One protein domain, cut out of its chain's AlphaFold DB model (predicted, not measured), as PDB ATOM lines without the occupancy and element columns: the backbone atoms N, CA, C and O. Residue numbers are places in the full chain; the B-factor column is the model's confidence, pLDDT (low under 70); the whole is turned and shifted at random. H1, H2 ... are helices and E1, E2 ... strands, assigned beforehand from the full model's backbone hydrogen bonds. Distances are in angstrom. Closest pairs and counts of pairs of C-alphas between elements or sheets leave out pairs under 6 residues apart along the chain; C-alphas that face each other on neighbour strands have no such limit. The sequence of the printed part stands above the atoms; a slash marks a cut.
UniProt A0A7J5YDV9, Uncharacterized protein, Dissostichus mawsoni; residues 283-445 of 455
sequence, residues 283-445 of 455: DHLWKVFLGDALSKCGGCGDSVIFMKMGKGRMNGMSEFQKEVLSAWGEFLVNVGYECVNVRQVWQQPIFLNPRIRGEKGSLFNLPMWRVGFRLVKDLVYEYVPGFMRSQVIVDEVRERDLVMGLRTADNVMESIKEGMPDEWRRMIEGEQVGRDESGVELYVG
ATOM      1  N   ASP A 283     184.589 205.401 207.218       67.25
ATOM      2  CA  ASP A 283     183.771 205.181 206.015       67.25
ATOM      3  C   ASP A 283     183.271 206.493 205.389       67.25
ATOM      4  O   ASP A 283     182.109 206.661 205.020       67.25
ATOM      5  N   HIS A 284     184.149 207.492 205.279       77.31
ATOM      6  CA  HIS A 284     183.785 208.712 204.570       77.31
ATOM      7  C   HIS A 284     183.603 208.415 203.081       77.31
ATOM      8  O   HIS A 284     184.497 207.874 202.435       77.31
ATOM      9  N   LEU A 285     182.490 208.874 202.512       75.88
ATOM     10  CA  LEU A 285     182.094 208.585 201.132       75.88
ATOM     11  C   LEU A 285     183.184 208.908 200.087       75.88
ATOM     12  O   LEU A 285     183.390 208.156 199.139       75.88
ATOM     13  N   TRP A 286     183.952 209.987 200.282       80.12
ATOM     14  CA  TRP A 286     185.058 210.335 199.380       80.12
ATOM     15  C   TRP A 286     186.191 209.298 199.379       80.12
ATOM     16  O   TRP A 286     186.876 209.164 198.368       80.12
ATOM     17  N   LYS A 287     186.402 208.566 200.483       81.31
ATOM     18  CA  LYS A 287     187.382 207.474 200.550       81.31
ATOM     19  C   LYS A 287     186.902 206.250 199.800       81.31
ATOM     20  O   LYS A 287     187.725 205.631 199.148       81.31
ATOM     21  N   VAL A 288     185.605 205.949 199.865       80.88
ATOM     22  CA  VAL A 288     184.995 204.860 199.092       80.88
ATOM     23  C   VAL A 288     185.145 205.145 197.600       80.88
ATOM     24  O   VAL A 288     185.672 204.315 196.871       80.88
ATOM     25  N   PHE A 289     184.795 206.357 197.152       80.75
ATOM     26  CA  PHE A 289     184.979 206.752 195.751       80.75
ATOM     27  C   PHE A 289     186.444 206.784 195.317       80.75
ATOM     28  O   PHE A 289     186.758 206.426 194.184       80.75
ATOM     29  N   LEU A 290     187.344 207.240 196.191       82.25
ATOM     30  CA  LEU A 290     188.769 207.213 195.893       82.25
ATOM     31  C   LEU A 290     189.275 205.769 195.809       82.25
ATOM     32  O   LEU A 290     189.943 205.452 194.839       82.25
ATOM     33  N   GLY A 291     188.910 204.900 196.752       82.31
ATOM     34  CA  GLY A 291     189.273 203.480 196.758       82.31
ATOM     35  C   GLY A 291     188.754 202.735 195.528       82.31
ATOM     36  O   GLY A 291     189.522 202.042 194.873       82.31
ATOM     37  N   ASP A 292     187.498 202.957 195.129       80.94
ATOM     38  CA  ASP A 292     186.934 202.409 193.884       80.94
ATOM     39  C   ASP A 292     187.685 202.904 192.635       80.94
ATOM     40  O   ASP A 292     187.942 202.148 191.699       80.94
ATOM     41  N   ALA A 293     188.100 204.171 192.615       81.00
ATOM     42  CA  ALA A 293     188.917 204.678 191.521       81.00
ATOM     43  C   ALA A 293     190.319 204.047 191.517       81.00
ATOM     44  O   ALA A 293     190.819 203.667 190.457       81.00
ATOM     45  N   LEU A 294     190.953 203.925 192.686       82.19
ATOM     46  CA  LEU A 294     192.266 203.296 192.843       82.19
ATOM     47  C   LEU A 294     192.231 201.826 192.425       82.19
ATOM     48  O   LEU A 294     193.096 201.406 191.663       82.19
ATOM     49  N   SER A 295     191.199 201.077 192.813       78.19
ATOM     50  CA  SER A 295     191.065 199.663 192.453       78.19
ATOM     51  C   SER A 295     190.915 199.450 190.945       78.19
ATOM     52  O   SER A 295     191.490 198.515 190.384       78.19
ATOM     53  N   LYS A 296     190.228 200.374 190.262       74.19
ATOM     54  CA  LYS A 296     190.120 200.418 188.795       74.19
ATOM     55  C   LYS A 296     191.415 200.868 188.114       74.19
ATOM     56  O   LYS A 296     191.615 200.591 186.929       74.19
ATOM     57  N   CYS A 297     192.321 201.535 188.832       75.12
ATOM     58  CA  CYS A 297     193.591 201.998 188.289       75.12
ATOM     59  C   CYS A 297     194.552 200.822 188.105       75.12
ATOM     60  O   CYS A 297     195.142 200.302 189.049       75.12
ATOM     61  N   GLY A 298     194.710 200.366 186.862       67.06
ATOM     62  CA  GLY A 298     195.684 199.323 186.544       67.06
ATOM     63  C   GLY A 298     195.369 197.929 187.100       67.06
ATOM     64  O   GLY A 298     196.176 197.023 186.919       67.06
ATOM     65  N   GLY A 299     194.220 197.749 187.761       73.06
ATOM     66  CA  GLY A 299     193.795 196.483 188.363       73.06
ATOM     67  C   GLY A 299     194.637 196.033 189.559       73.06
ATOM     68  O   GLY A 299     194.647 194.845 189.864       73.06
ATOM     69  N   CYS A 300     195.379 196.945 190.200       72.88
ATOM     70  CA  CYS A 300     196.266 196.625 191.329       72.88
ATOM     71  C   CYS A 300     195.609 196.839 192.706       72.88
ATOM     72  O   CYS A 300     196.292 196.724 193.719       72.88
ATOM     73  N   GLY A 301     194.310 197.158 192.767       77.62
ATOM     74  CA  GLY A 301     193.632 197.391 194.045       77.62
ATOM     75  C   GLY A 301     194.258 198.551 194.825       77.62
ATOM     76  O   GLY A 301     194.709 199.543 194.249       77.62
ATOM     77  N   ASP A 302     194.351 198.388 196.142       77.81
ATOM     78  CA  ASP A 302     195.001 199.362 197.021       77.81
ATOM     79  C   ASP A 302     196.527 199.408 196.841       77.81
ATOM     80  O   ASP A 302     197.151 200.415 197.166       77.81
ATOM     81  N   SER A 303     197.149 198.387 196.240       84.00
ATOM     82  CA  SER A 303     198.605 198.345 196.023       84.00
ATOM     83  C   SER A 303     199.114 199.413 195.049       84.00
ATOM     84  O   SER A 303     200.318 199.670 194.995       84.00
ATOM     85  N   VAL A 304     198.218 200.106 194.332       84.06
ATOM     86  CA  VAL A 304     198.546 201.290 193.511       84.06
ATOM     87  C   VAL A 304     199.268 202.368 194.327       84.06
ATOM     88  O   VAL A 304     200.062 203.133 193.777       84.06
ATOM     89  N   ILE A 305     199.062 202.418 195.647       86.56
ATOM     90  CA  ILE A 305     199.745 203.374 196.531       86.56
ATOM     91  C   ILE A 305     201.267 203.184 196.555       86.56
ATOM     92  O   ILE A 305     201.989 204.131 196.851       86.56
ATOM     93  N   PHE A 306     201.770 202.000 196.207       88.19
ATOM     94  CA  PHE A 306     203.204 201.718 196.125       88.19
ATOM     95  C   PHE A 306     203.765 201.931 194.712       88.19
ATOM     96  O   PHE A 306     204.925 201.617 194.454       88.19
ATOM     97  N   MET A 307     202.973 202.486 193.789       87.81
ATOM     98  CA  MET A 307     203.352 202.676 192.391       87.81
ATOM     99  C   MET A 307     203.553 204.150 192.039       87.81
ATOM    100  O   MET A 307     202.715 205.013 192.310       87.81
ATOM    101  N   LYS A 308     204.623 204.442 191.296       88.62
ATOM    102  CA  LYS A 308     204.794 205.731 190.616       88.62
ATOM    103  C   LYS A 308     204.065 205.717 189.269       88.62
ATOM    104  O   LYS A 308     204.665 205.509 188.212       88.62
ATOM    105  N   MET A 309     202.753 205.938 189.310       81.62
ATOM    106  CA  MET A 309     201.899 205.936 188.118       81.62
ATOM    107  C   MET A 309     202.112 207.179 187.240       81.62
ATOM    108  O   MET A 309     202.146 208.313 187.714       81.62
ATOM    109  N   GLY A 310     202.226 206.963 185.927       72.50
ATOM    110  CA  GLY A 310     202.269 208.034 184.926       72.50
ATOM    111  C   GLY A 310     200.872 208.431 184.436       72.50
ATOM    112  O   GLY A 310     199.962 207.602 184.406       72.50
ATOM    113  N   LYS A 311     200.710 209.681 183.972       68.12
ATOM    114  CA  LYS A 311     199.415 210.238 183.515       68.12
ATOM    115  C   LYS A 311     198.694 209.397 182.455       68.12
ATOM    116  O   LYS A 311     197.479 209.256 182.524       68.12
ATOM    117  N   GLY A 312     199.432 208.807 181.513       67.31
ATOM    118  CA  GLY A 312     198.861 208.006 180.422       67.31
ATOM    119  C   GLY A 312     198.345 206.617 180.821       67.31
ATOM    120  O   GLY A 312     197.739 205.948 179.996       67.31
ATOM    121  N   ARG A 313     198.585 206.162 182.061       70.81
ATOM    122  CA  ARG A 313     198.203 204.816 182.535       70.81
ATOM    123  C   ARG A 313     197.018 204.827 183.508       70.81
ATOM    124  O   ARG A 313     196.697 203.801 184.091       70.81
ATOM    125  N   MET A 314     196.369 205.979 183.669       75.88
ATOM    126  CA  MET A 314     195.233 206.199 184.570       75.88
ATOM    127  C   MET A 314     193.924 206.346 183.778       75.88
ATOM    128  O   MET A 314     193.188 207.325 183.923       75.88
ATOM    129  N   ASN A 315     193.667 205.406 182.867       70.56
ATOM    130  CA  ASN A 315     192.454 205.412 182.048       70.56
ATOM    131  C   ASN A 315     191.217 205.164 182.928       70.56
ATOM    132  O   ASN A 315     191.279 204.388 183.875       70.56
ATOM    133  N   GLY A 316     190.106 205.847 182.635       72.12
ATOM    134  CA  GLY A 316     188.859 205.736 183.409       72.12
ATOM    135  C   GLY A 316     188.809 206.549 184.711       72.12
ATOM    136  O   GLY A 316     187.761 206.593 185.347       72.12
ATOM    137  N   MET A 317     189.895 207.230 185.094       80.56
ATOM    138  CA  MET A 317     189.928 208.116 186.265       80.56
ATOM    139  C   MET A 317     189.591 209.564 185.896       80.56
ATOM    140  O   MET A 317     189.900 210.023 184.789       80.56
ATOM    141  N   SER A 318     189.022 210.316 186.841       83.94
ATOM    142  CA  SER A 318     188.836 211.763 186.689       83.94
ATOM    143  C   SER A 318     190.181 212.498 186.682       83.94
ATOM    144  O   SER A 318     191.170 212.023 187.243       83.94
ATOM    145  N   GLU A 319     190.241 213.688 186.075       86.00
ATOM    146  CA  GLU A 319     191.472 214.499 186.064       86.00
ATOM    147  C   GLU A 319     191.955 214.828 187.484       86.00
ATOM    148  O   GLU A 319     193.155 214.806 187.756       86.00
ATOM    149  N   PHE A 320     191.024 215.018 188.422       86.69
ATOM    150  CA  PHE A 320     191.349 215.217 189.831       86.69
ATOM    151  C   PHE A 320     192.041 213.998 190.445       86.69
ATOM    152  O   PHE A 320     193.082 214.139 191.083       86.69
ATOM    153  N   GLN A 321     191.513 212.793 190.218       86.12
ATOM    154  CA  GLN A 321     192.123 211.555 190.712       86.12
ATOM    155  C   GLN A 321     193.514 211.332 190.107       86.12
ATOM    156  O   GLN A 321     194.447 210.970 190.827       86.12
ATOM    157  N   LYS A 322     193.686 211.629 188.812       88.00
ATOM    158  CA  LYS A 322     194.998 211.595 188.150       88.00
ATOM    159  C   LYS A 322     195.981 212.566 188.796       88.00
ATOM    160  O   LYS A 322     197.145 212.226 188.992       88.00
ATOM    161  N   GLU A 323     195.532 213.771 189.139       89.69
ATOM    162  CA  GLU A 323     196.355 214.762 189.831       89.69
ATOM    163  C   GLU A 323     196.748 214.291 191.240       89.69
ATOM    164  O   GLU A 323     197.899 214.469 191.647       89.69
ATOM    165  N   VAL A 324     195.821 213.646 191.961       89.81
ATOM    166  CA  VAL A 324     196.078 213.056 193.283       89.81
ATOM    167  C   VAL A 324     197.165 211.987 193.202       89.81
ATOM    168  O   VAL A 324     198.174 212.088 193.904       89.81
ATOM    169  N   LEU A 325     196.991 211.004 192.318       88.75
ATOM    170  CA  LEU A 325     197.935 209.904 192.143       88.75
ATOM    171  C   LEU A 325     199.291 210.361 191.609       88.75
ATOM    172  O   LEU A 325     200.322 209.884 192.071       88.75
ATOM    173  N   SER A 326     199.312 211.321 190.684       89.88
ATOM    174  CA  SER A 326     200.563 211.888 190.174       89.88
ATOM    175  C   SER A 326     201.349 212.586 191.287       89.88
ATOM    176  O   SER A 326     202.555 212.372 191.409       89.88
ATOM    177  N   ALA A 327     200.684 213.395 192.120       91.81
ATOM    178  CA  ALA A 327     201.333 214.064 193.247       91.81
ATOM    179  C   ALA A 327     201.819 213.061 194.307       91.81
ATOM    180  O   ALA A 327     202.890 213.246 194.883       91.81
ATOM    181  N   TRP A 328     201.059 211.988 194.537       91.25
ATOM    182  CA  TRP A 328     201.464 210.897 195.418       91.25
ATOM    183  C   TRP A 328     202.679 210.135 194.883       91.25
ATOM    184  O   TRP A 328     203.640 209.951 195.617       91.25
ATOM    185  N   GLY A 329     202.697 209.764 193.601       89.38
ATOM    186  CA  GLY A 329     203.822 209.055 192.986       89.38
ATOM    187  C   GLY A 329     205.124 209.866 192.968       89.38
ATOM    188  O   GLY A 329     206.209 209.300 193.097       89.38
ATOM    189  N   GLU A 330     205.041 211.196 192.844       89.06
ATOM    190  CA  GLU A 330     206.193 212.087 193.051       89.06
ATOM    191  C   GLU A 330     206.668 212.077 194.513       89.06
ATOM    192  O   GLU A 330     207.871 212.043 194.771       89.06
ATOM    193  N   PHE A 331     205.733 212.078 195.467       90.19
ATOM    194  CA  PHE A 331     206.030 212.060 196.899       90.19
ATOM    195  C   PHE A 331     206.585 210.716 197.386       90.19
ATOM    196  O   PHE A 331     207.452 210.712 198.258       90.19
ATOM    197  N   LEU A 332     206.143 209.605 196.788       87.94
ATOM    198  CA  LEU A 332     206.464 208.229 197.173       87.94
ATOM    199  C   LEU A 332     207.972 207.944 197.213       87.94
ATOM    200  O   LEU A 332     208.416 207.111 197.990       87.94
ATOM    201  N   VAL A 333     208.780 208.673 196.438       82.94
ATOM    202  CA  VAL A 333     210.252 208.573 196.476       82.94
ATOM    203  C   VAL A 333     210.827 208.913 197.860       82.94
ATOM    204  O   VAL A 333     211.886 208.411 198.216       82.94
ATOM    205  N   ASN A 334     210.126 209.734 198.645       85.31
ATOM    206  CA  ASN A 334     210.528 210.132 199.998       85.31
ATOM    207  C   ASN A 334     209.885 209.264 201.092       85.31
ATOM    208  O   ASN A 334     210.088 209.523 202.280       85.31
ATOM    209  N   VAL A 335     209.072 208.275 200.704       85.12
ATOM    210  CA  VAL A 335     208.375 207.379 201.625       85.12
ATOM    211  C   VAL A 335     209.191 206.098 201.763       85.12
ATOM    212  O   VAL A 335     209.408 205.368 200.796       85.12
ATOM    213  N   GLY A 336     209.657 205.835 202.979       82.50
ATOM    214  CA  GLY A 336     210.237 204.560 203.366       82.50
ATOM    215  C   GLY A 336     209.157 203.615 203.882       82.50
ATOM    216  O   GLY A 336     208.182 204.046 204.494       82.50
ATOM    217  N   TYR A 337     209.335 202.328 203.614       85.69
ATOM    218  CA  TYR A 337     208.539 201.250 204.181       85.69
ATOM    219  C   TYR A 337     209.343 199.956 204.084       85.69
ATOM    220  O   TYR A 337     210.142 199.805 203.162       85.69
ATOM    221  N   GLU A 338     209.139 199.041 205.024       84.56
ATOM    222  CA  GLU A 338     209.730 197.704 204.984       84.56
ATOM    223  C   GLU A 338     208.618 196.666 205.111       84.56
ATOM    224  O   GLU A 338     207.623 196.897 205.802       84.56
ATOM    225  N   CYS A 339     208.777 195.536 204.429       85.31
ATOM    226  CA  CYS A 339     207.874 194.403 204.571       85.31
ATOM    227  C   CYS A 339     208.398 193.502 205.688       85.31
ATOM    228  O   CYS A 339     209.548 193.077 205.652       85.31
ATOM    229  N   VAL A 340     207.556 193.216 206.677       84.38
ATOM    230  CA  VAL A 340     207.904 192.417 207.861       84.38
ATOM    231  C   VAL A 340     207.679 190.923 207.608       84.38
ATOM    232  O   VAL A 340     208.264 190.078 208.278       84.38
ATOM    233  N   ASN A 341     206.824 190.583 206.641       83.69
ATOM    234  CA  ASN A 341     206.493 189.206 206.295       83.69
ATOM    235  C   ASN A 341     206.309 189.015 204.783       83.69
ATOM    236  O   ASN A 341     206.090 189.970 204.031       83.69
ATOM    237  N   VAL A 342     206.349 187.753 204.343       84.88
ATOM    238  CA  VAL A 342     206.239 187.389 202.922       84.88
ATOM    239  C   VAL A 342     204.887 187.785 202.312       84.88
ATOM    240  O   VAL A 342     204.834 188.189 201.154       84.88
ATOM    241  N   ARG A 343     203.796 187.782 203.093       84.38
ATOM    242  CA  ARG A 343     202.468 188.199 202.608       84.38
ATOM    243  C   ARG A 343     202.441 189.682 202.241       84.38
ATOM    244  O   ARG A 343     201.833 190.052 201.241       84.38
ATOM    245  N   GLN A 344     203.122 190.534 203.005       87.88
ATOM    246  CA  GLN A 344     203.271 191.953 202.678       87.88
ATOM    247  C   GLN A 344     204.095 192.155 201.403       87.88
ATOM    248  O   GLN A 344     203.746 193.024 200.601       87.88
ATOM    249  N   VAL A 345     205.138 191.338 201.197       88.94
ATOM    250  CA  VAL A 345     205.937 191.324 199.959       88.94
ATOM    251  C   VAL A 345     205.067 190.921 198.767       88.94
ATOM    252  O   VAL A 345     205.078 191.594 197.742       88.94
ATOM    253  N   TRP A 346     204.242 189.883 198.912       88.81
ATOM    254  CA  TRP A 346     203.315 189.402 197.884       88.81
ATOM    255  C   TRP A 346     202.306 190.453 197.410       88.81
ATOM    256  O   TRP A 346     201.941 190.454 196.234       88.81
ATOM    257  N   GLN A 347     201.882 191.367 198.288       88.88
ATOM    258  CA  GLN A 347     200.981 192.470 197.932       88.88
ATOM    259  C   GLN A 347     201.692 193.657 197.265       88.88
ATOM    260  O   GLN A 347     201.021 194.598 196.830       88.88
ATOM    261  N   GLN A 348     203.026 193.646 197.171       91.06
ATOM    262  CA  GLN A 348     203.759 194.714 196.502       91.06
ATOM    263  C   GLN A 348     203.568 194.639 194.984       91.06
ATOM    264  O   GLN A 348     203.598 193.549 194.408       91.06
ATOM    265  N   PRO A 349     203.403 195.784 194.306       91.88
ATOM    266  CA  PRO A 349     203.371 195.820 192.855       91.88
ATOM    267  C   PRO A 349     204.758 195.501 192.290       91.88
ATOM    268  O   PRO A 349     205.766 196.011 192.783       91.88
ATOM    269  N   ILE A 350     204.802 194.686 191.236       91.50
ATOM    270  CA  ILE A 350     206.040 194.306 190.537       91.50
ATOM    271  C   ILE A 350     206.567 195.490 189.724       91.50
ATOM    272  O   ILE A 350     207.759 195.793 189.705       91.50
ATOM    273  N   PHE A 351     205.656 196.168 189.027       90.38
ATOM    274  CA  PHE A 351     205.981 197.250 188.109       90.38
ATOM    275  C   PHE A 351     205.758 198.615 188.752       90.38
ATOM    276  O   PHE A 351     204.856 198.807 189.563       90.38
ATOM    277  N   LEU A 352     206.562 199.599 188.337       88.62
ATOM    278  CA  LEU A 352     206.507 200.991 188.807       88.62
ATOM    279  C   LEU A 352     206.670 201.172 190.327       88.62
ATOM    280  O   LEU A 352     206.429 202.272 190.831       88.62
ATOM    281  N   ASN A 353     207.108 200.141 191.044       90.25
ATOM    282  CA  ASN A 353     207.402 200.224 192.463       90.25
ATOM    283  C   ASN A 353     208.757 200.917 192.677       90.25
ATOM    284  O   ASN A 353     209.768 200.446 192.159       90.25
ATOM    285  N   PRO A 354     208.846 202.020 193.442       88.12
ATOM    286  CA  PRO A 354     210.126 202.666 193.716       88.12
ATOM    287  C   PRO A 354     211.143 201.788 194.451       88.12
ATOM    288  O   PRO A 354     212.315 202.158 194.423       88.12
ATOM    289  N   ARG A 355     210.720 200.689 195.091       87.81
ATOM    290  CA  ARG A 355     211.592 199.699 195.742       87.81
ATOM    291  C   ARG A 355     212.045 198.568 194.812       87.81
ATOM    292  O   ARG A 355     213.043 197.945 195.134       87.81
ATOM    293  N   ILE A 356     211.368 198.338 193.681       89.19
ATOM    294  CA  ILE A 356     211.758 197.335 192.675       89.19
ATOM    295  C   ILE A 356     212.173 198.065 191.390       89.19
ATOM    296  O   ILE A 356     211.327 198.493 190.596       89.19
ATOM    297  N   ARG A 357     213.479 198.271 191.192       86.31
ATOM    298  CA  ARG A 357     214.012 199.056 190.061       86.31
ATOM    299  C   ARG A 357     215.035 198.266 189.266       86.31
ATOM    300  O   ARG A 357     215.930 197.678 189.847       86.31
ATOM    301  N   GLY A 358     214.940 198.333 187.943       83.50
ATOM    302  CA  GLY A 358     215.999 197.841 187.066       83.50
ATOM    303  C   GLY A 358     217.104 198.880 186.886       83.50
ATOM    304  O   GLY A 358     216.970 200.032 187.305       83.50
ATOM    305  N   GLU A 359     218.153 198.500 186.158       75.81
ATOM    306  CA  GLU A 359     219.325 199.347 185.881       75.81
ATOM    307  C   GLU A 359     218.962 200.732 185.315       75.81
ATOM    308  O   GLU A 359     219.555 201.748 185.669       75.81
ATOM    309  N   LYS A 360     217.946 200.786 184.442       76.06
ATOM    310  CA  LYS A 360     217.503 202.007 183.741       76.06
ATOM    311  C   LYS A 360     216.345 202.734 184.439       76.06
ATOM    312  O   LYS A 360     215.789 203.678 183.876       76.06
ATOM    313  N   GLY A 361     215.957 202.312 185.647       82.19
ATOM    314  CA  GLY A 361     214.896 202.930 186.446       82.19
ATOM    315  C   GLY A 361     213.684 202.024 186.692       82.19
ATOM    316  O   GLY A 361     213.818 200.849 187.020       82.19
ATOM    317  N   SER A 362     212.471 202.585 186.621       85.56
ATOM    318  CA  SER A 362     211.242 201.848 186.956       85.56
ATOM    319  C   SER A 362     210.935 200.748 185.939       85.56
ATOM    320  O   SER A 362     210.830 201.018 184.743       85.56
ATOM    321  N   LEU A 363     210.710 199.528 186.429       89.31
ATOM    322  CA  LEU A 363     210.343 198.383 185.599       89.31
ATOM    323  C   LEU A 363     208.903 198.497 185.089       89.31
ATOM    324  O   LEU A 363     207.995 198.882 185.833       89.31
ATOM    325  N   PHE A 364     208.693 198.133 183.823       88.81
ATOM    326  CA  PHE A 364     207.366 197.986 183.228       88.81
ATOM    327  C   PHE A 364     207.411 197.063 182.004       88.81
ATOM    328  O   PHE A 364     208.187 197.307 181.081       88.81
ATOM    329  N   ASN A 365     206.538 196.055 181.959       89.56
ATOM    330  CA  ASN A 365     206.349 195.196 180.791       89.56
ATOM    331  C   ASN A 365     204.862 195.156 180.405       89.56
ATOM    332  O   ASN A 365     204.021 194.705 181.179       89.56
ATOM    333  N   LEU A 366     204.529 195.661 179.211       87.31
ATOM    334  CA  LEU A 366     203.136 195.824 178.789       87.31
ATOM    335  C   LEU A 366     202.406 194.487 178.542       87.31
ATOM    336  O   LEU A 366     201.263 194.388 178.988       87.31
ATOM    337  N   PRO A 367     202.997 193.476 177.869       88.88
ATOM    338  CA  PRO A 367     202.336 192.181 177.720       88.88
ATOM    339  C   PRO A 367     202.012 191.510 179.062       88.88
ATOM    340  O   PRO A 367     200.851 191.189 179.294       88.88
ATOM    341  N   MET A 368     202.977 191.407 179.988       90.25
ATOM    342  CA  MET A 368     202.740 190.841 181.329       90.25
ATOM    343  C   MET A 368     201.635 191.595 182.080       90.25
ATOM    344  O   MET A 368     200.717 190.996 182.638       90.25
ATOM    345  N   TRP A 369     201.673 192.928 182.022       88.12
ATOM    346  CA  TRP A 369     200.667 193.787 182.643       88.12
ATOM    347  C   TRP A 369     199.245 193.556 182.103       88.12
ATOM    348  O   TRP A 369     198.275 193.598 182.860       88.12
ATOM    349  N   ARG A 370     199.102 193.326 180.789       85.88
ATOM    350  CA  ARG A 370     197.800 193.067 180.142       85.88
ATOM    351  C   ARG A 370     197.216 191.706 180.517       85.88
ATOM    352  O   ARG A 370     195.996 191.584 180.609       85.88
ATOM    353  N   VAL A 371     198.072 190.714 180.739       88.50
ATOM    354  CA  VAL A 371     197.665 189.367 181.162       88.50
ATOM    355  C   VAL A 371     197.206 189.362 182.615       88.50
ATOM    356  O   VAL A 371     196.213 188.727 182.947       88.50
ATOM    357  N   GLY A 372     197.838 190.176 183.460       86.94
ATOM    358  CA  GLY A 372     197.413 190.351 184.847       86.94
ATOM    359  C   GLY A 372     198.526 190.207 185.870       86.94
ATOM    360  O   GLY A 372     198.230 190.357 187.048       86.94
ATOM    361  N   PHE A 373     199.776 190.003 185.445       90.25
ATOM    362  CA  PHE A 373     200.939 190.038 186.329       90.25
ATOM    363  C   PHE A 373     201.127 191.457 186.881       90.25
ATOM    364  O   PHE A 373     201.613 192.355 186.181       90.25
ATOM    365  N   ARG A 374     200.694 191.678 188.123       89.00
ATOM    366  CA  ARG A 374     200.636 193.005 188.755       89.00
ATOM    367  C   ARG A 374     201.372 193.033 190.084       89.00
ATOM    368  O   ARG A 374     202.143 193.963 190.325       89.00
ATOM    369  N   LEU A 375     201.130 192.035 190.924       91.50
ATOM    370  CA  LEU A 375     201.642 191.920 192.284       91.50
ATOM    371  C   LEU A 375     202.647 190.778 192.379       91.50
ATOM    372  O   LEU A 375     202.567 189.825 191.616       91.50
ATOM    373  N   VAL A 376     203.571 190.839 193.337       90.94
ATOM    374  CA  VAL A 376     204.605 189.800 193.505       90.94
ATOM    375  C   VAL A 376     203.993 188.407 193.688       90.94
ATOM    376  O   VAL A 376     204.568 187.439 193.198       90.94
ATOM    377  N   LYS A 377     202.802 188.304 194.298       89.69
ATOM    378  CA  LYS A 377     202.046 187.043 194.407       89.69
ATOM    379  C   LYS A 377     201.772 186.366 193.054       89.69
ATOM    380  O   LYS A 377     201.655 185.153 192.998       89.69
ATOM    381  N   ASP A 378     201.689 187.151 191.977       90.25
ATOM    382  CA  ASP A 378     201.413 186.659 190.626       90.25
ATOM    383  C   ASP A 378     202.677 186.062 189.968       90.25
ATOM    384  O   ASP A 378     202.592 185.524 188.871       90.25
ATOM    385  N   LEU A 379     203.856 186.181 190.600       90.38
ATOM    386  CA  LEU A 379     205.139 185.639 190.118       90.38
ATOM    387  C   LEU A 379     205.682 184.481 190.959       90.38
ATOM    388  O   LEU A 379     206.792 184.004 190.707       90.38
ATOM    389  N   VAL A 380     204.949 184.057 191.980       87.12
ATOM    390  CA  VAL A 380     205.360 183.012 192.924       87.12
ATOM    391  C   VAL A 380     204.323 181.899 192.924       87.12
ATOM    392  O   VAL A 380     203.165 182.117 192.568       87.12
ATOM    393  N   TYR A 381     204.734 180.694 193.302       80.88
ATOM    394  CA  TYR A 381     203.782 179.604 193.484       80.88
ATOM    395  C   TYR A 381     203.059 179.756 194.826       80.88
ATOM    396  O   TYR A 381     203.639 180.204 195.808       80.88
ATOM    397  N   GLU A 382     201.791 179.351 194.878       68.44
ATOM    398  CA  GLU A 382     200.984 179.441 196.103       68.44
ATOM    399  C   GLU A 382     201.431 178.439 197.185       68.44
ATOM    400  O   GLU A 382     201.302 178.717 198.373       68.44
ATOM    401  N   TYR A 383     201.989 177.293 196.773       69.25
ATOM    402  CA  TYR A 383     202.330 176.168 197.657       69.25
ATOM    403  C   TYR A 383     203.810 175.762 197.613       69.25
ATOM    404  O   TYR A 383     204.193 174.789 198.261       69.25
ATOM    405  N   VAL A 384     204.630 176.437 196.799       74.69
ATOM    406  CA  VAL A 384     206.057 176.122 196.653       74.69
ATOM    407  C   VAL A 384     206.870 177.406 196.828       74.69
ATOM    408  O   VAL A 384     206.614 178.370 196.105       74.69
ATOM    409  N   PRO A 385     207.871 177.429 197.726       79.12
ATOM    410  CA  PRO A 385     208.735 178.589 197.896       79.12
ATOM    411  C   PRO A 385     209.458 178.970 196.600       79.12
ATOM    412  O   PRO A 385     209.935 178.110 195.855       79.12
ATOM    413  N   GLY A 386     209.593 180.274 196.363       83.69
ATOM    414  CA  GLY A 386     210.321 180.812 195.218       83.69
ATOM    415  C   GLY A 386     209.458 181.303 194.052       83.69
ATOM    416  O   GLY A 386     208.227 181.315 194.070       83.69
ATOM    417  N   PHE A 387     210.153 181.771 193.017       88.38
ATOM    418  CA  PHE A 387     209.546 182.349 191.821       88.38
ATOM    419  C   PHE A 387     209.148 181.280 190.804       88.38
ATOM    420  O   PHE A 387     209.852 180.285 190.614       88.38
ATOM    421  N   MET A 388     208.069 181.544 190.070       89.12
ATOM    422  CA  MET A 388     207.664 180.720 188.939       89.12
ATOM    423  C   MET A 388     208.687 180.749 187.802       89.12
ATOM    424  O   MET A 388     209.446 181.709 187.631       89.12
ATOM    425  N   ARG A 389     208.702 179.685 186.994       89.56
ATOM    426  CA  ARG A 389     209.540 179.630 185.787       89.56
ATOM    427  C   ARG A 389     209.011 180.597 184.729       89.56
ATOM    428  O   ARG A 389     207.804 180.667 184.508       89.56
ATOM    429  N   SER A 390     209.914 181.241 183.993       89.81
ATOM    430  CA  SER A 390     209.571 182.185 182.920       89.81
ATOM    431  C   SER A 390     208.708 181.573 181.815       89.81
ATOM    432  O   SER A 390     207.933 182.287 181.184       89.81
ATOM    433  N   GLN A 391     208.796 180.255 181.605       89.12
ATOM    434  CA  GLN A 391     207.945 179.534 180.655       89.12
ATOM    435  C   GLN A 391     206.453 179.721 180.965       89.12
ATOM    436  O   GLN A 391     205.683 179.991 180.054       89.12
ATOM    437  N   VAL A 392     206.067 179.697 182.244       88.25
ATOM    438  CA  VAL A 392     204.662 179.862 182.649       88.25
ATOM    439  C   VAL A 392     204.150 181.264 182.301       88.25
ATOM    440  O   VAL A 392     203.018 181.422 181.862       88.25
ATOM    441  N   ILE A 393     205.003 182.290 182.413       89.12
ATOM    442  CA  ILE A 393     204.660 183.659 181.990       89.12
ATOM    443  C   ILE A 393     204.440 183.713 180.476       89.12
ATOM    444  O   ILE A 393     203.512 184.369 180.013       89.12
ATOM    445  N   VAL A 394     205.290 183.044 179.693       89.44
ATOM    446  CA  VAL A 394     205.157 183.000 178.229       89.44
ATOM    447  C   VAL A 394     203.859 182.317 177.817       89.44
ATOM    448  O   VAL A 394     203.185 182.819 176.919       89.44
ATOM    449  N   ASP A 395     203.520 181.206 178.463       88.81
ATOM    450  CA  ASP A 395     202.319 180.430 178.159       88.81
ATOM    451  C   ASP A 395     201.056 181.265 178.440       88.81
ATOM    452  O   ASP A 395     200.265 181.496 177.527       88.81
ATOM    453  N   GLU A 396     200.958 181.879 179.623       87.81
ATOM    454  CA  GLU A 396     199.868 182.799 180.007       87.81
ATOM    455  C   GLU A 396     199.737 184.020 179.075       87.81
ATOM    456  O   GLU A 396     198.643 184.508 178.781       87.81
ATOM    457  N   VAL A 397     200.864 184.547 178.580       88.38
ATOM    458  CA  VAL A 397     200.856 185.659 177.617       88.38
ATOM    459  C   VAL A 397     200.337 185.211 176.251       88.38
ATOM    460  O   VAL A 397     199.569 185.945 175.624       88.38
ATOM    461  N   ARG A 398     200.714 184.011 175.801       87.50
ATOM    462  CA  ARG A 398     200.283 183.452 174.512       87.50
ATOM    463  C   ARG A 398     198.811 183.074 174.500       87.50
ATOM    464  O   ARG A 398     198.163 183.296 173.484       87.50
ATOM    465  N   GLU A 399     198.276 182.581 175.614       87.25
ATOM    466  CA  GLU A 399     196.845 182.274 175.750       87.25
ATOM    467  C   GLU A 399     195.937 183.496 175.540       87.25
ATOM    468  O   GLU A 399     194.757 183.349 175.231       87.25
ATOM    469  N   ARG A 400     196.478 184.716 175.663       83.38
ATOM    470  CA  ARG A 400     195.756 185.974 175.410       83.38
ATOM    471  C   ARG A 400     196.121 186.653 174.090       83.38
ATOM    472  O   ARG A 400     195.992 187.874 173.987       83.38
ATOM    473  N   ASP A 401     196.618 185.892 173.116       81.62
ATOM    474  CA  ASP A 401     197.025 186.373 171.788       81.62
ATOM    475  C   ASP A 401     198.097 187.482 171.822       81.62
ATOM    476  O   ASP A 401     198.217 188.308 170.911       81.62
ATOM    477  N   LEU A 402     198.902 187.529 172.888       83.62
ATOM    478  CA  LEU A 402     200.026 188.452 173.010       83.62
ATOM    479  C   LEU A 402     201.340 187.724 172.715       83.62
ATOM    480  O   LEU A 402     201.525 186.546 173.010       83.62
ATOM    481  N   VAL A 403     202.299 188.455 172.144       84.69
ATOM    482  CA  VAL A 403     203.597 187.888 171.764       84.69
ATOM    483  C   VAL A 403     204.643 188.201 172.828       84.69
ATOM    484  O   VAL A 403     204.969 189.363 173.080       84.69
ATOM    485  N   MET A 404     205.215 187.148 173.413       86.94
ATOM    486  CA  MET A 404     206.408 187.215 174.255       86.94
ATOM    487  C   MET A 404     207.304 185.998 174.001       86.94
ATOM    488  O   MET A 404     206.837 184.860 173.942       86.94
ATOM    489  N   GLY A 405     208.603 186.245 173.820       88.25
ATOM    490  CA  GLY A 405     209.615 185.194 173.726       88.25
ATOM    491  C   GLY A 405     210.172 184.823 175.100       88.25
ATOM    492  O   GLY A 405     210.250 185.679 175.981       88.25
ATOM    493  N   LEU A 406     210.628 183.577 175.256       89.62
ATOM    494  CA  LEU A 406     211.193 183.066 176.513       89.62
ATOM    495  C   LEU A 406     212.365 183.912 177.015       89.62
ATOM    496  O   LEU A 406     212.334 184.384 178.141       89.62
ATOM    497  N   ARG A 407     213.310 184.251 176.130       90.00
ATOM    498  CA  ARG A 407     214.441 185.131 176.463       90.00
ATOM    499  C   ARG A 407     214.002 186.502 176.992       90.00
ATOM    500  O   ARG A 407     214.662 187.082 177.843       90.00
ATOM    501  N   THR A 408     212.898 187.049 176.480       88.81
ATOM    502  CA  THR A 408     212.358 188.323 176.973       88.81
ATOM    503  C   THR A 408     211.751 188.160 178.361       88.81
ATOM    504  O   THR A 408     211.974 189.021 179.208       88.81
ATOM    505  N   ALA A 409     211.008 187.075 178.595       89.94
ATOM    506  CA  ALA A 409     210.455 186.762 179.908       89.94
ATOM    507  C   ALA A 409     211.570 186.544 180.945       89.94
ATOM    508  O   ALA A 409     211.497 187.122 182.026       89.94
ATOM    509  N   ASP A 410     212.632 185.814 180.584       91.38
ATOM    510  CA  ASP A 410     213.809 185.596 181.431       91.38
ATOM    511  C   ASP A 410     214.484 186.912 181.817       91.38
ATOM    512  O   ASP A 410     214.613 187.202 183.002       91.38
ATOM    513  N   ASN A 411     214.810 187.764 180.839       90.88
ATOM    514  CA  ASN A 411     215.447 189.056 181.109       90.88
ATOM    515  C   ASN A 411     214.595 189.947 182.030       90.88
ATOM    516  O   ASN A 411     215.125 190.682 182.865       90.88
ATOM    517  N   VAL A 412     213.266 189.928 181.865       90.50
ATOM    518  CA  VAL A 412     212.349 190.704 182.715       90.50
ATOM    519  C   VAL A 412     212.303 190.121 184.126       90.50
ATOM    520  O   VAL A 412     212.373 190.886 185.084       90.50
ATOM    521  N   MET A 413     212.222 188.796 184.265       91.25
ATOM    522  CA  MET A 413     212.243 188.122 185.565       91.25
ATOM    523  C   MET A 413     213.556 188.350 186.310       91.25
ATOM    524  O   MET A 413     213.533 188.631 187.506       91.25
ATOM    525  N   GLU A 414     214.684 188.279 185.613       91.62
ATOM    526  CA  GLU A 414     216.005 188.584 186.159       91.62
ATOM    527  C   GLU A 414     216.075 190.041 186.623       91.62
ATOM    528  O   GLU A 414     216.351 190.293 187.793       91.62
ATOM    529  N   SER A 415     215.639 190.987 185.782       91.75
ATOM    530  CA  SER A 415     215.568 192.409 186.146       91.75
ATOM    531  C   SER A 415     214.687 192.671 187.377       91.75
ATOM    532  O   SER A 415     214.988 193.550 188.185       91.75
ATOM    533  N   ILE A 416     213.572 191.942 187.524       92.62
ATOM    534  CA  ILE A 416     212.688 192.045 188.696       92.62
ATOM    535  C   ILE A 416     213.389 191.507 189.941       92.62
ATOM    536  O   ILE A 416     213.339 192.156 190.985       92.62
ATOM    537  N   LYS A 417     214.032 190.338 189.843       90.88
ATOM    538  CA  LYS A 417     214.746 189.717 190.965       90.88
ATOM    539  C   LYS A 417     215.899 190.602 191.419       90.88
ATOM    540  O   LYS A 417     215.944 190.951 192.594       90.88
ATOM    541  N   GLU A 418     216.778 191.011 190.514       91.31
ATOM    542  CA  GLU A 418     217.919 191.884 190.818       91.31
ATOM    543  C   GLU A 418     217.478 193.236 191.380       91.31
ATOM    544  O   GLU A 418     218.076 193.746 192.323       91.31
ATOM    545  N   GLY A 419     216.392 193.792 190.839       89.31
ATOM    546  CA  GLY A 419     215.856 195.074 191.271       89.31
ATOM    547  C   GLY A 419     215.123 195.057 192.611       89.31
ATOM    548  O   GLY A 419     214.831 196.128 193.143       89.31
ATOM    549  N   MET A 420     214.780 193.878 193.132       91.75
ATOM    550  CA  MET A 420     214.071 193.695 194.399       91.75
ATOM    551  C   MET A 420     215.042 193.759 195.593       91.75
ATOM    552  O   MET A 420     216.181 193.318 195.467       91.75
ATOM    553  N   PRO A 421     214.628 194.245 196.779       91.19
ATOM    554  CA  PRO A 421     215.459 194.157 197.978       91.19
ATOM    555  C   PRO A 421     215.816 192.705 198.337       91.19
ATOM    556  O   PRO A 421     214.954 191.823 198.311       91.19
ATOM    557  N   ASP A 422     217.066 192.464 198.738       88.75
ATOM    558  CA  ASP A 422     217.570 191.130 199.102       88.75
ATOM    559  C   ASP A 422     216.726 190.456 200.191       88.75
ATOM    560  O   ASP A 422     216.478 189.252 200.137       88.75
ATOM    561  N   GLU A 423     216.259 191.237 201.167       88.69
ATOM    562  CA  GLU A 423     215.401 190.761 202.254       88.69
ATOM    563  C   GLU A 423     214.091 190.171 201.720       88.69
ATOM    564  O   GLU A 423     213.665 189.111 202.173       88.69
ATOM    565  N   TRP A 424     213.487 190.797 200.704       90.75
ATOM    566  CA  TRP A 424     212.239 190.321 200.104       90.75
ATOM    567  C   TRP A 424     212.462 189.021 199.332       90.75
ATOM    568  O   TRP A 424     211.652 188.103 199.452       90.75
ATOM    569  N   ARG A 425     213.584 188.900 198.605       89.00
ATOM    570  CA  ARG A 425     213.946 187.646 197.922       89.00
ATOM    571  C   ARG A 425     214.129 186.503 198.915       89.00
ATOM    572  O   ARG A 425     213.524 185.451 198.742       89.00
ATOM    573  N   ARG A 426     214.869 186.740 200.004       87.38
ATOM    574  CA  ARG A 426     215.057 185.744 201.074       87.38
ATOM    575  C   ARG A 426     213.735 185.338 201.725       87.38
ATOM    576  O   ARG A 426     213.565 184.166 202.037       87.38
ATOM    577  N   MET A 427     212.797 186.269 201.915       86.38
ATOM    578  CA  MET A 427     211.464 185.950 202.448       86.38
ATOM    579  C   MET A 427     210.644 185.065 201.500       86.38
ATOM    580  O   MET A 427     209.947 184.170 201.971       86.38
ATOM    581  N   ILE A 428     210.725 185.303 200.187       86.12
ATOM    582  CA  ILE A 428     210.033 184.500 199.165       86.12
ATOM    583  C   ILE A 428     210.643 183.095 199.057       86.12
ATOM    584  O   ILE A 428     209.918 182.122 198.872       86.12
ATOM    585  N   GLU A 429     211.967 182.984 199.169       84.06
ATOM    586  CA  GLU A 429     212.701 181.719 199.028       84.06
ATOM    587  C   GLU A 429     212.731 180.885 200.323       84.06
ATOM    588  O   GLU A 429     212.789 179.662 200.256       84.06
ATOM    589  N   GLY A 430     212.691 181.527 201.496       74.88
ATOM    590  CA  GLY A 430     212.867 180.885 202.807       74.88
ATOM    591  C   GLY A 430     211.587 180.583 203.593       74.88
ATOM    592  O   GLY A 430     211.691 180.128 204.727       74.88
ATOM    593  N   GLU A 431     210.412 180.883 203.033       65.12
ATOM    594  CA  GLU A 431     209.065 180.620 203.574       65.12
ATOM    595  C   GLU A 431     208.932 180.702 205.114       65.12
ATOM    596  O   GLU A 431     208.669 179.723 205.809       65.12
ATOM    597  N   GLN A 432     209.064 181.905 205.682       52.38
ATOM    598  CA  GLN A 432     208.594 182.175 207.048       52.38
ATOM    599  C   GLN A 432     207.207 182.825 206.993       52.38
ATOM    600  O   GLN A 432     207.071 184.045 206.863       52.38
ATOM    601  N   VAL A 433     206.151 182.011 207.085       54.19
ATOM    602  CA  VAL A 433     204.772 182.512 207.187       54.19
ATOM    603  C   VAL A 433     204.539 183.051 208.601       54.19
ATOM    604  O   VAL A 433     204.033 182.366 209.488       54.19
ATOM    605  N   GLY A 434     204.920 184.307 208.828       54.00
ATOM    606  CA  GLY A 434     204.431 185.072 209.973       54.00
ATOM    607  C   GLY A 434     202.909 185.237 209.883       54.00
ATOM    608  O   GLY A 434     202.380 185.552 208.820       54.00
ATOM    609  N   ARG A 435     202.196 185.028 210.998       52.03
ATOM    610  CA  ARG A 435     200.722 185.138 211.100       52.03
ATOM    611  C   ARG A 435     200.183 186.576 211.064       52.03
ATOM    612  O   ARG A 435     198.995 186.775 211.293       52.03
ATOM    613  N   ASP A 436     201.034 187.571 210.836       54.22
ATOM    614  CA  ASP A 436     200.624 188.968 210.916       54.22
ATOM    615  C   ASP A 436     200.016 189.454 209.589       54.22
ATOM    616  O   ASP A 436     200.700 189.566 208.571       54.22
ATOM    617  N   GLU A 437     198.714 189.729 209.607       55.91
ATOM    618  CA  GLU A 437     197.957 190.308 208.488       55.91
ATOM    619  C   GLU A 437     197.930 191.846 208.533       55.91
ATOM    620  O   GLU A 437     197.173 192.485 207.796       55.91
ATOM    621  N   SER A 438     198.739 192.465 209.399       61.03
ATOM    622  CA  SER A 438     198.878 193.917 209.453       61.03
ATOM    623  C   SER A 438     199.382 194.496 208.119       61.03
ATOM    624  O   SER A 438     200.173 193.890 207.389       61.03
ATOM    625  N   GLY A 439     198.883 195.685 207.765       65.81
ATOM    626  CA  GLY A 439     199.326 196.417 206.577       65.81
ATOM    627  C   GLY A 439     200.758 196.942 206.721       65.81
ATOM    628  O   GLY A 439     201.276 197.076 207.824       65.81
ATOM    629  N   VAL A 440     201.394 197.276 205.596       76.50
ATOM    630  CA  VAL A 440     202.759 197.825 205.581       76.50
ATOM    631  C   VAL A 440     202.786 199.223 206.207       76.50
ATOM    632  O   VAL A 440     202.079 200.128 205.754       76.50
ATOM    633  N   GLU A 441     203.637 199.420 207.214       77.62
ATOM    634  CA  GLU A 441     203.844 200.731 207.827       77.62
ATOM    635  C   GLU A 441     204.680 201.652 206.925       77.62
ATOM    636  O   GLU A 441     205.771 201.305 206.466       77.62
ATOM    637  N   LEU A 442     204.163 202.861 206.688       79.56
ATOM    638  CA  LEU A 442     204.802 203.897 205.877       79.56
ATOM    639  C   LEU A 442     205.410 204.984 206.772       79.56
ATOM    640  O   LEU A 442     204.745 205.488 207.677       79.56
ATOM    641  N   TYR A 443     206.623 205.434 206.455       80.25
ATOM    642  CA  TYR A 443     207.296 206.547 207.130       80.25
ATOM    643  C   TYR A 443     207.958 207.504 206.129       80.25
ATOM    644  O   TYR A 443     208.236 207.149 204.987       80.25
ATOM    645  N   VAL A 444     208.202 208.754 206.529       75.31
ATOM    646  CA  VAL A 444     208.813 209.793 205.676       75.31
ATOM    647  C   VAL A 444     210.185 210.147 206.251       75.31
ATOM    648  O   VAL A 444     210.263 210.560 207.405       75.31
ATOM    649  N   GLY A 445     211.269 210.016 205.478       57.59
ATOM    650  CA  GLY A 445     212.581 210.551 205.891       57.59
ATOM    651  C   GLY A 445     212.540 212.083 205.821       57.59
ATOM    652  O   GLY A 445     212.075 212.628 204.826       57.59
TER     653      GLY A 445
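What this domain is: This is residues 283 to 445 of the 455 residues of an uncharacterized protein of Dissostichus mawsoni (UniProt A0A7J5YDV9). Two groups of mostly short helices sit side by side, and a long stretch with no named element, residues 347 to 365, passes near the middle of the domain and loops out to its margin round residue 358, its C-alphas lying 1 to 18 A from the mean of all C-alphas. In one group H1, H2 and H3 pack crosswise, with a tiny two-stranded sheet, E1 and E2, at the last end of H3; the other group holds H4 to H9, and residues 431 to 441 cross back from it to the sheet. The printed part has 163 residues, with nine named helices and two named strands in the order H1 H2 H3 E1 H4 H5 H6 H7 H8 H9 E2; the sheet is antiparallel and the class is mostly helix. The whole is compact, with a radius of gyration of the C-alphas of 16.1 A and spans of 43 by 38 by 30 A.

Where its parts are: H1, residues 285 to 296, begins with C-alpha 285 at (182.094, 208.585, 201.132) and is 16.8 A long. H2 is residues 301 to 306, and H3, residues 319 to 334, is 24.0 A long. E1 is residues 335 to 337. H4, residues 342 to 346, H5, residues 366 to 371, H6, residues 376 to 379, and H7, residues 390 to 398, follow. H8, residues 406 to 419, is 19.6 A long. H9 is residues 422 to 430, and E2, residues 442 to 444, ends with C-alpha 444 at (208.813, 209.793, 205.676).

How they stand to each other: H1 touches H2 with its residues 291 to 295 alone, about perpendicular at 86 degrees; the closest C-alphas, of Ser 295 and Gly 301, are 3.8 A apart. H2 and H3 only just touch, with 3 pairs of C-alphas within 8 A, the closest those of Phe 306 and Leu 332 at 7.4 A. E1 and E2 are antiparallel neighbours, with N 336 and O 443 2.8 A apart, within hydrogen-bond range. H4 touches H6, closest at the C-alphas of Trp 346 and Lys 377, 4.4 A, and H9, at those of Val 342 and Met 427, 5.4 A. H5 touches H7 about perpendicular at 78 degrees, with the C-alphas of Val 371 and Val 397 closest at 6.0 A. H7 touches H8 at a steep tilt of 58 degrees, opposite ways; the C-alphas of Ser 390 and Ala 409 are closest at 5.6 A. H1 and H8 are apart. Every O i to N i+4 pair is within hydrogen-bond range in H1, H4, H5, H7, H8 and H9; H3 has 10 of 12, H2 has 0 of 2 but 2 of 3 O i to N i+3 pairs, and H6 is too short for an i+4 pair.

The domain as a whole: The C-alphas farthest apart, of His 284 and Arg 407, are 47.8 A apart, and residues 283 to 288 stand free. The printed part has no cut. The links H2 to H3, H4 to H5 and H9 to E2 are long. The mean pLDDT of the printed part is 83.1; 16 residues are under 70, among them residues 431 to 439.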